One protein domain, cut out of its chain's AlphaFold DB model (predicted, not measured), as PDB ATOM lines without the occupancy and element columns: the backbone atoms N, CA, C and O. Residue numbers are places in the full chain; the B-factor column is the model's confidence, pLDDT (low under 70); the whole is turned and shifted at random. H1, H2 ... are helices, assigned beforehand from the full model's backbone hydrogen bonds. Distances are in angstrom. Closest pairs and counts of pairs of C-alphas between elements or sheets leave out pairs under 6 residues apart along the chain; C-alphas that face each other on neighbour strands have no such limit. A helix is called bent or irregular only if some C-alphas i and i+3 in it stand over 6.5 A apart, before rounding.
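This is residues 114 to 158 of the 194 residues of the protein "DASH complex subunit DUO1" of Ashbya gossypii (strain ATCC 10895 / CBS 109.51 / FGSC 9923 / NRRL Y-1056) (UniProt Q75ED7). A short helix, H1, turns through a tight link into one long straight helix, H2, and the two make a lopsided V with H1 as the short arm, folded back over the beginning of H2. H2 makes nearly the whole length, and its far part, residues 134 to 157, sticks out free of H1. The printed part has 45 residues with two named helices, H1 then H2, and no named strand; the class is all helix. The whole is extended, with a radius of gyration of the C-alphas of 15.8 A, and the C-alphas span 49 by 17 by 8 A.

H1, residues 114 to 122, and H2, residues 126 to 157, touch, with 8 pairs of C-alphas within 8 A. The closest C-alphas of the two are those of Thr 122 and Gln 128, 5.0 A apart. H2 touches H1 with residues 128 to 132 alone. Their lines stand at a steep tilt of 47 degrees, and they run opposite ways. Their centres are 19.7 A apart. In both H1 and H2 every O i to N i+4 pair is within hydrogen-bond range.

H1 begins at Glu 114, with its C-alpha at (-11.915, -16.102, -39.764), and ends at Thr 122, 12.1 A away from first to last C-alpha. Residues 123 to 125 form the tight link. H2 begins at Glu 126, with its C-alpha at (-18.230, -7.039, -26.291), and ends at Ala 157, with its C-alpha at (-34.331, -40.809, -53.681); it measures 46.4 A from first to last C-alpha. Neither helix is bent.

The two C-alphas farthest apart are those of Gly 124 and Ala 158, at 49.3 A. Residues 134 to 158 stand free, of which 134 to 157 belong to H2. The printed part has no cut and no long link. The mean pLDDT of the printed part is 83.1, and residue 158 is under 70.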
ATOM      1  N   GLU A 114     -10.637 -16.161 -40.476       83.72
ATOM      2  CA  GLU A 114     -11.915 -16.102 -39.764       83.72
ATOM      3  C   GLU A 114     -11.771 -15.281 -38.476       83.72
ATOM      4  O   GLU A 114     -12.627 -14.442 -38.170       83.72
ATOM      5  N   TYR A 115     -10.637 -15.432 -37.787       81.70
ATOM      6  CA  TYR A 115     -10.282 -14.632 -36.620       81.70
ATOM      7  C   TYR A 115     -10.036 -13.161 -36.974       81.70
ATOM      8  O   TYR A 115     -10.536 -12.272 -36.282       81.70
ATOM      9  N   LEU A 116      -9.343 -12.871 -38.080       83.91
ATOM     10  CA  LEU A 116      -9.173 -11.490 -38.549       83.91
ATOM     11  C   LEU A 116     -10.520 -10.828 -38.877       83.91
ATOM     12  O   LEU A 116     -10.762  -9.692 -38.465       83.91
ATOM     13  N   SER A 117     -11.434 -11.546 -39.542       82.44
ATOM     14  CA  SER A 117     -12.778 -11.027 -39.830       82.44
ATOM     15  C   SER A 117     -13.603 -10.817 -38.556       82.44
ATOM     16  O   SER A 117     -14.336  -9.831 -38.455       82.44
ATOM     17  N   TYR A 118     -13.472 -11.711 -37.571       83.44
ATOM     18  CA  TYR A 118     -14.054 -11.536 -36.241       83.44
ATOM     19  C   TYR A 118     -13.526 -10.262 -35.570       83.44
ATOM     20  O   TYR A 118     -14.312  -9.439 -35.104       83.44
ATOM     21  N   MET A 119     -12.209 -10.058 -35.558       82.24
ATOM     22  CA  MET A 119     -11.576  -8.887 -34.948       82.24
ATOM     23  C   MET A 119     -12.008  -7.578 -35.616       82.24
ATOM     24  O   MET A 119     -12.325  -6.612 -34.922       82.24
ATOM     25  N   GLU A 120     -12.077  -7.547 -36.946       83.38
ATOM     26  CA  GLU A 120     -12.508  -6.369 -37.703       83.38
ATOM     27  C   GLU A 120     -13.973  -6.012 -37.425       83.38
ATOM     28  O   GLU A 120     -14.297  -4.850 -37.176       83.38
ATOM     29  N   LYS A 121     -14.857  -7.016 -37.409       78.46
ATOM     30  CA  LYS A 121     -16.296  -6.814 -37.188       78.46
ATOM     31  C   LYS A 121     -16.652  -6.472 -35.754       78.46
ATOM     32  O   LYS A 121     -17.701  -5.884 -35.526       78.46
ATOM     33  N   THR A 122     -15.830  -6.889 -34.799       79.75
ATOM     34  CA  THR A 122     -16.140  -6.711 -33.382       79.75
ATOM     35  C   THR A 122     -15.398  -5.540 -32.765       79.75
ATOM     36  O   THR A 122     -15.877  -4.995 -31.781       79.75
ATOM     37  N   ARG A 123     -14.247  -5.137 -33.322       77.44
ATOM     38  CA  ARG A 123     -13.417  -3.996 -32.892       77.44
ATOM     39  C   ARG A 123     -13.244  -3.872 -31.365       77.44
ATOM     40  O   ARG A 123     -13.082  -2.774 -30.842       77.44
ATOM     41  N   GLY A 124     -13.268  -4.998 -30.651       71.40
ATOM     42  CA  GLY A 124     -13.167  -5.051 -29.190       71.40
ATOM     43  C   GLY A 124     -14.431  -4.663 -28.410       71.40
ATOM     44  O   GLY A 124     -14.369  -4.606 -27.188       71.40
ATOM     45  N   ASP A 125     -15.561  -4.413 -29.070       81.39
ATOM     46  CA  ASP A 125     -16.845  -4.137 -28.427       81.39
ATOM     47  C   ASP A 125     -17.560  -5.459 -28.089       81.39
ATOM     48  O   ASP A 125     -17.971  -6.213 -28.978       81.39
ATOM     49  N   GLU A 126     -17.690  -5.766 -26.795       76.36
ATOM     50  CA  GLU A 126     -18.230  -7.039 -26.291       76.36
ATOM     51  C   GLU A 126     -19.651  -7.327 -26.812       76.36
ATOM     52  O   GLU A 126     -19.998  -8.478 -27.093       76.36
ATOM     53  N   GLY A 127     -20.464  -6.283 -27.015       78.41
ATOM     54  CA  GLY A 127     -21.809  -6.428 -27.578       78.41
ATOM     55  C   GLY A 127     -21.789  -6.888 -29.039       78.41
ATOM     56  O   GLY A 127     -22.572  -7.753 -29.443       78.41
ATOM     57  N   GLN A 128     -20.848  -6.370 -29.833       75.70
ATOM     58  CA  GLN A 128     -20.675  -6.768 -31.233       75.70
ATOM     59  C   GLN A 128     -20.067  -8.167 -31.348       75.70
ATOM     60  O   GLN A 128     -20.434  -8.918 -32.251       75.70
ATOM     61  N   GLN A 129     -19.206  -8.559 -30.402       78.60
ATOM     62  CA  GLN A 129     -18.688  -9.926 -30.295       78.60
ATOM     63  C   GLN A 129     -19.805 -10.946 -30.109       78.60
ATOM     64  O   GLN A 129     -19.878 -11.932 -30.847       78.60
ATOM     65  N   GLN A 130     -20.709 -10.694 -29.163       80.37
ATOM     66  CA  GLN A 130     -21.836 -11.589 -28.915       80.37
ATOM     67  C   GLN A 130     -22.776 -11.658 -30.120       80.37
ATOM     68  O   GLN A 130     -23.106 -12.758 -30.563       80.37
ATOM     69  N   ALA A 131     -23.131 -10.514 -30.713       81.44
ATOM     70  CA  ALA A 131     -23.986 -10.475 -31.898       81.44
ATOM     71  C   ALA A 131     -23.358 -11.208 -33.098       81.44
ATOM     72  O   ALA A 131     -24.039 -11.957 -33.803       81.44
ATOM     73  N   TYR A 132     -22.047 -11.051 -33.309       81.33
ATOM     74  CA  TYR A 132     -21.330 -11.763 -34.362       81.33
ATOM     75  C   TYR A 132     -21.331 -13.275 -34.118       81.33
ATOM     76  O   TYR A 132     -21.690 -14.040 -35.017       81.33
ATOM     77  N   MET A 133     -21.028 -13.714 -32.894       82.62
ATOM     78  CA  MET A 133     -21.048 -15.131 -32.525       82.62
ATOM     79  C   MET A 133     -22.447 -15.745 -32.630       82.62
ATOM     80  O   MET A 133     -22.585 -16.884 -33.080       82.62
ATOM     81  N   GLU A 134     -23.500 -15.015 -32.266       86.41
ATOM     82  CA  GLU A 134     -24.881 -15.455 -32.469       86.41
ATOM     83  C   GLU A 134     -25.238 -15.571 -33.952       86.41
ATOM     84  O   GLU A 134     -25.875 -16.547 -34.357       86.41
ATOM     85  N   SER A 135     -24.800 -14.618 -34.778       85.81
ATOM     86  CA  SER A 135     -25.009 -14.682 -36.226       85.81
ATOM     87  C   SER A 135     -24.313 -15.898 -36.846       85.81
ATOM     88  O   SER A 135     -24.898 -16.579 -37.690       85.81
ATOM     89  N   LEU A 136     -23.106 -16.226 -36.374       84.12
ATOM     90  CA  LEU A 136     -22.345 -17.384 -36.826       84.12
ATOM     91  C   LEU A 136     -23.014 -18.689 -36.376       84.12
ATOM     92  O   LEU A 136     -23.160 -19.616 -37.171       84.12
ATOM     93  N   ARG A 137     -23.518 -18.744 -35.134       87.80
ATOM     94  CA  ARG A 137     -24.305 -19.886 -34.634       87.80
ATOM     95  C   ARG A 137     -25.545 -20.133 -35.486       87.80
ATOM     96  O   ARG A 137     -25.763 -21.270 -35.894       87.80
ATOM     97  N   LYS A 138     -26.306 -19.083 -35.814       91.40
ATOM     98  CA  LYS A 138     -27.489 -19.189 -36.685       91.40
ATOM     99  C   LYS A 138     -27.128 -19.704 -38.079       91.40
ATOM    100  O   LYS A 138     -27.803 -20.595 -38.585       91.40
ATOM    101  N   GLN A 139     -26.040 -19.209 -38.674       86.45
ATOM    102  CA  GLN A 139     -25.566 -19.693 -39.977       86.45
ATOM    103  C   GLN A 139     -25.167 -21.173 -39.936       86.45
ATOM    104  O   GLN A 139     -25.517 -21.931 -40.841       86.45
ATOM    105  N   VAL A 140     -24.480 -21.613 -38.876       88.49
ATOM    106  CA  VAL A 140     -24.123 -23.027 -38.685       88.49
ATOM    107  C   VAL A 140     -25.372 -23.894 -38.535       88.49
ATOM    108  O   VAL A 140     -25.435 -24.984 -39.104       88.49
ATOM    109  N   GLU A 141     -26.373 -23.428 -37.795       91.41
ATOM    110  CA  GLU A 141     -27.632 -24.148 -37.595       91.41
ATOM    111  C   GLU A 141     -28.427 -24.273 -38.903       91.41
ATOM    112  O   GLU A 141     -28.903 -25.357 -39.244       91.41
ATOM    113  N   GLU A 142     -28.478 -23.205 -39.701       91.37
ATOM    114  CA  GLU A 142     -29.117 -23.216 -41.017       91.37
ATOM    115  C   GLU A 142     -28.387 -24.138 -42.007       91.37
ATOM    116  O   GLU A 142     -29.023 -24.901 -42.738       91.37
ATOM    117  N   LEU A 143     -27.049 -24.125 -42.016       89.52
ATOM    118  CA  LEU A 143     -26.244 -25.036 -42.836       89.52
ATOM    119  C   LEU A 143     -26.450 -26.495 -42.428       89.52
ATOM    120  O   LEU A 143     -26.610 -27.346 -43.303       89.52
ATOM    121  N   ARG A 144     -26.503 -26.793 -41.124       88.29
ATOM    122  CA  ARG A 144     -26.839 -28.137 -40.629       88.29
ATOM    123  C   ARG A 144     -28.219 -28.567 -41.110       88.29
ATOM    124  O   ARG A 144     -28.341 -29.652 -41.668       88.29
ATOM    125  N   ARG A 145     -29.217 -27.682 -41.016       91.24
ATOM    126  CA  ARG A 145     -30.569 -27.953 -41.522       91.24
ATOM    127  C   ARG A 145     -30.562 -28.271 -43.019       91.24
ATOM    128  O   ARG A 145     -31.153 -29.259 -43.432       91.24
ATOM    129  N   LYS A 146     -29.840 -27.487 -43.828       90.81
ATOM    130  CA  LYS A 146     -29.706 -27.719 -45.280       90.81
ATOM    131  C   LYS A 146     -28.997 -29.037 -45.602       90.81
ATOM    132  O   LYS A 146     -29.361 -29.702 -46.572       90.81
ATOM    133  N   VAL A 147     -27.988 -29.420 -44.818       89.61
ATOM    134  CA  VAL A 147     -27.300 -30.712 -44.971       89.61
ATOM    135  C   VAL A 147     -28.238 -31.865 -44.630       89.61
ATOM    136  O   VAL A 147     -28.285 -32.838 -45.381       89.61
ATOM    137  N   ASP A 148     -29.010 -31.754 -43.554       90.90
ATOM    138  CA  ASP A 148     -29.952 -32.796 -43.144       90.90
ATOM    139  C   ASP A 148     -31.128 -32.920 -44.123       90.90
ATOM    140  O   ASP A 148     -31.501 -34.034 -44.486       90.90
ATOM    141  N   GLU A 149     -31.646 -31.804 -44.648       90.30
ATOM    142  CA  GLU A 149     -32.642 -31.792 -45.729       90.30
ATOM    143  C   GLU A 149     -32.109 -32.477 -46.994       90.30
ATOM    144  O   GLU A 149     -32.780 -33.344 -47.555       90.30
ATOM    145  N   ARG A 150     -30.883 -32.148 -47.433       86.70
ATOM    146  CA  ARG A 150     -30.268 -32.810 -48.596       86.70
ATOM    147  C   ARG A 150     -30.054 -34.295 -48.353       86.70
ATOM    148  O   ARG A 150     -30.383 -35.090 -49.225       86.70
ATOM    149  N   ARG A 151     -29.582 -34.680 -47.167       86.86
ATOM    150  CA  ARG A 151     -29.434 -36.093 -46.792       86.86
ATOM    151  C   ARG A 151     -30.772 -36.824 -46.766       86.86
ATOM    152  O   ARG A 151     -30.827 -37.969 -47.197       86.86
ATOM    153  N   ALA A 152     -31.845 -36.185 -46.302       84.43
ATOM    154  CA  ALA A 152     -33.184 -36.768 -46.302       84.43
ATOM    155  C   ALA A 152     -33.735 -36.939 -47.726       84.43
ATOM    156  O   ALA A 152     -34.297 -37.987 -48.037       84.43
ATOM    157  N   VAL A 153     -33.529 -35.957 -48.610       84.47
ATOM    158  CA  VAL A 153     -33.916 -36.045 -50.028       84.47
ATOM    159  C   VAL A 153     -33.096 -37.110 -50.758       84.47
ATOM    160  O   VAL A 153     -33.664 -37.905 -51.502       84.47
ATOM    161  N   GLU A 154     -31.787 -37.187 -50.513       77.53
ATOM    162  CA  GLU A 154     -30.917 -38.231 -51.070       77.53
ATOM    163  C   GLU A 154     -31.301 -39.625 -50.553       77.53
ATOM    164  O   GLU A 154     -31.374 -40.570 -51.336       77.53
ATOM    165  N   ALA A 155     -31.630 -39.763 -49.265       77.64
ATOM    166  CA  ALA A 155     -32.111 -41.018 -48.690       77.64
ATOM    167  C   ALA A 155     -33.493 -41.424 -49.238       77.64
ATOM    168  O   ALA A 155     -33.725 -42.605 -49.492       77.64
ATOM    169  N   ALA A 156     -34.395 -40.463 -49.469       75.76
ATOM    170  CA  ALA A 156     -35.701 -40.708 -50.079       75.76
ATOM    171  C   ALA A 156     -35.587 -41.064 -51.572       75.76
ATOM    172  O   ALA A 156     -36.317 -41.928 -52.054       75.76
ATOM    173  N   ALA A 157     -34.642 -40.458 -52.296       72.98
ATOM    174  CA  ALA A 157     -34.331 -40.809 -53.681       72.98
ATOM    175  C   ALA A 157     -33.637 -42.180 -53.803       72.98
ATOM    176  O   ALA A 157     -33.782 -42.853 -54.822       72.98
ATOM    177  N   ALA A 158     -32.917 -42.610 -52.761       67.18
ATOM    178  CA  ALA A 158     -32.283 -43.925 -52.674       67.18
ATOM    179  C   ALA A 158     -33.223 -45.044 -52.175       67.18
ATOM    180  O   ALA A 158     -32.825 -46.213 -52.164       67.18
TER     181      ALA A 158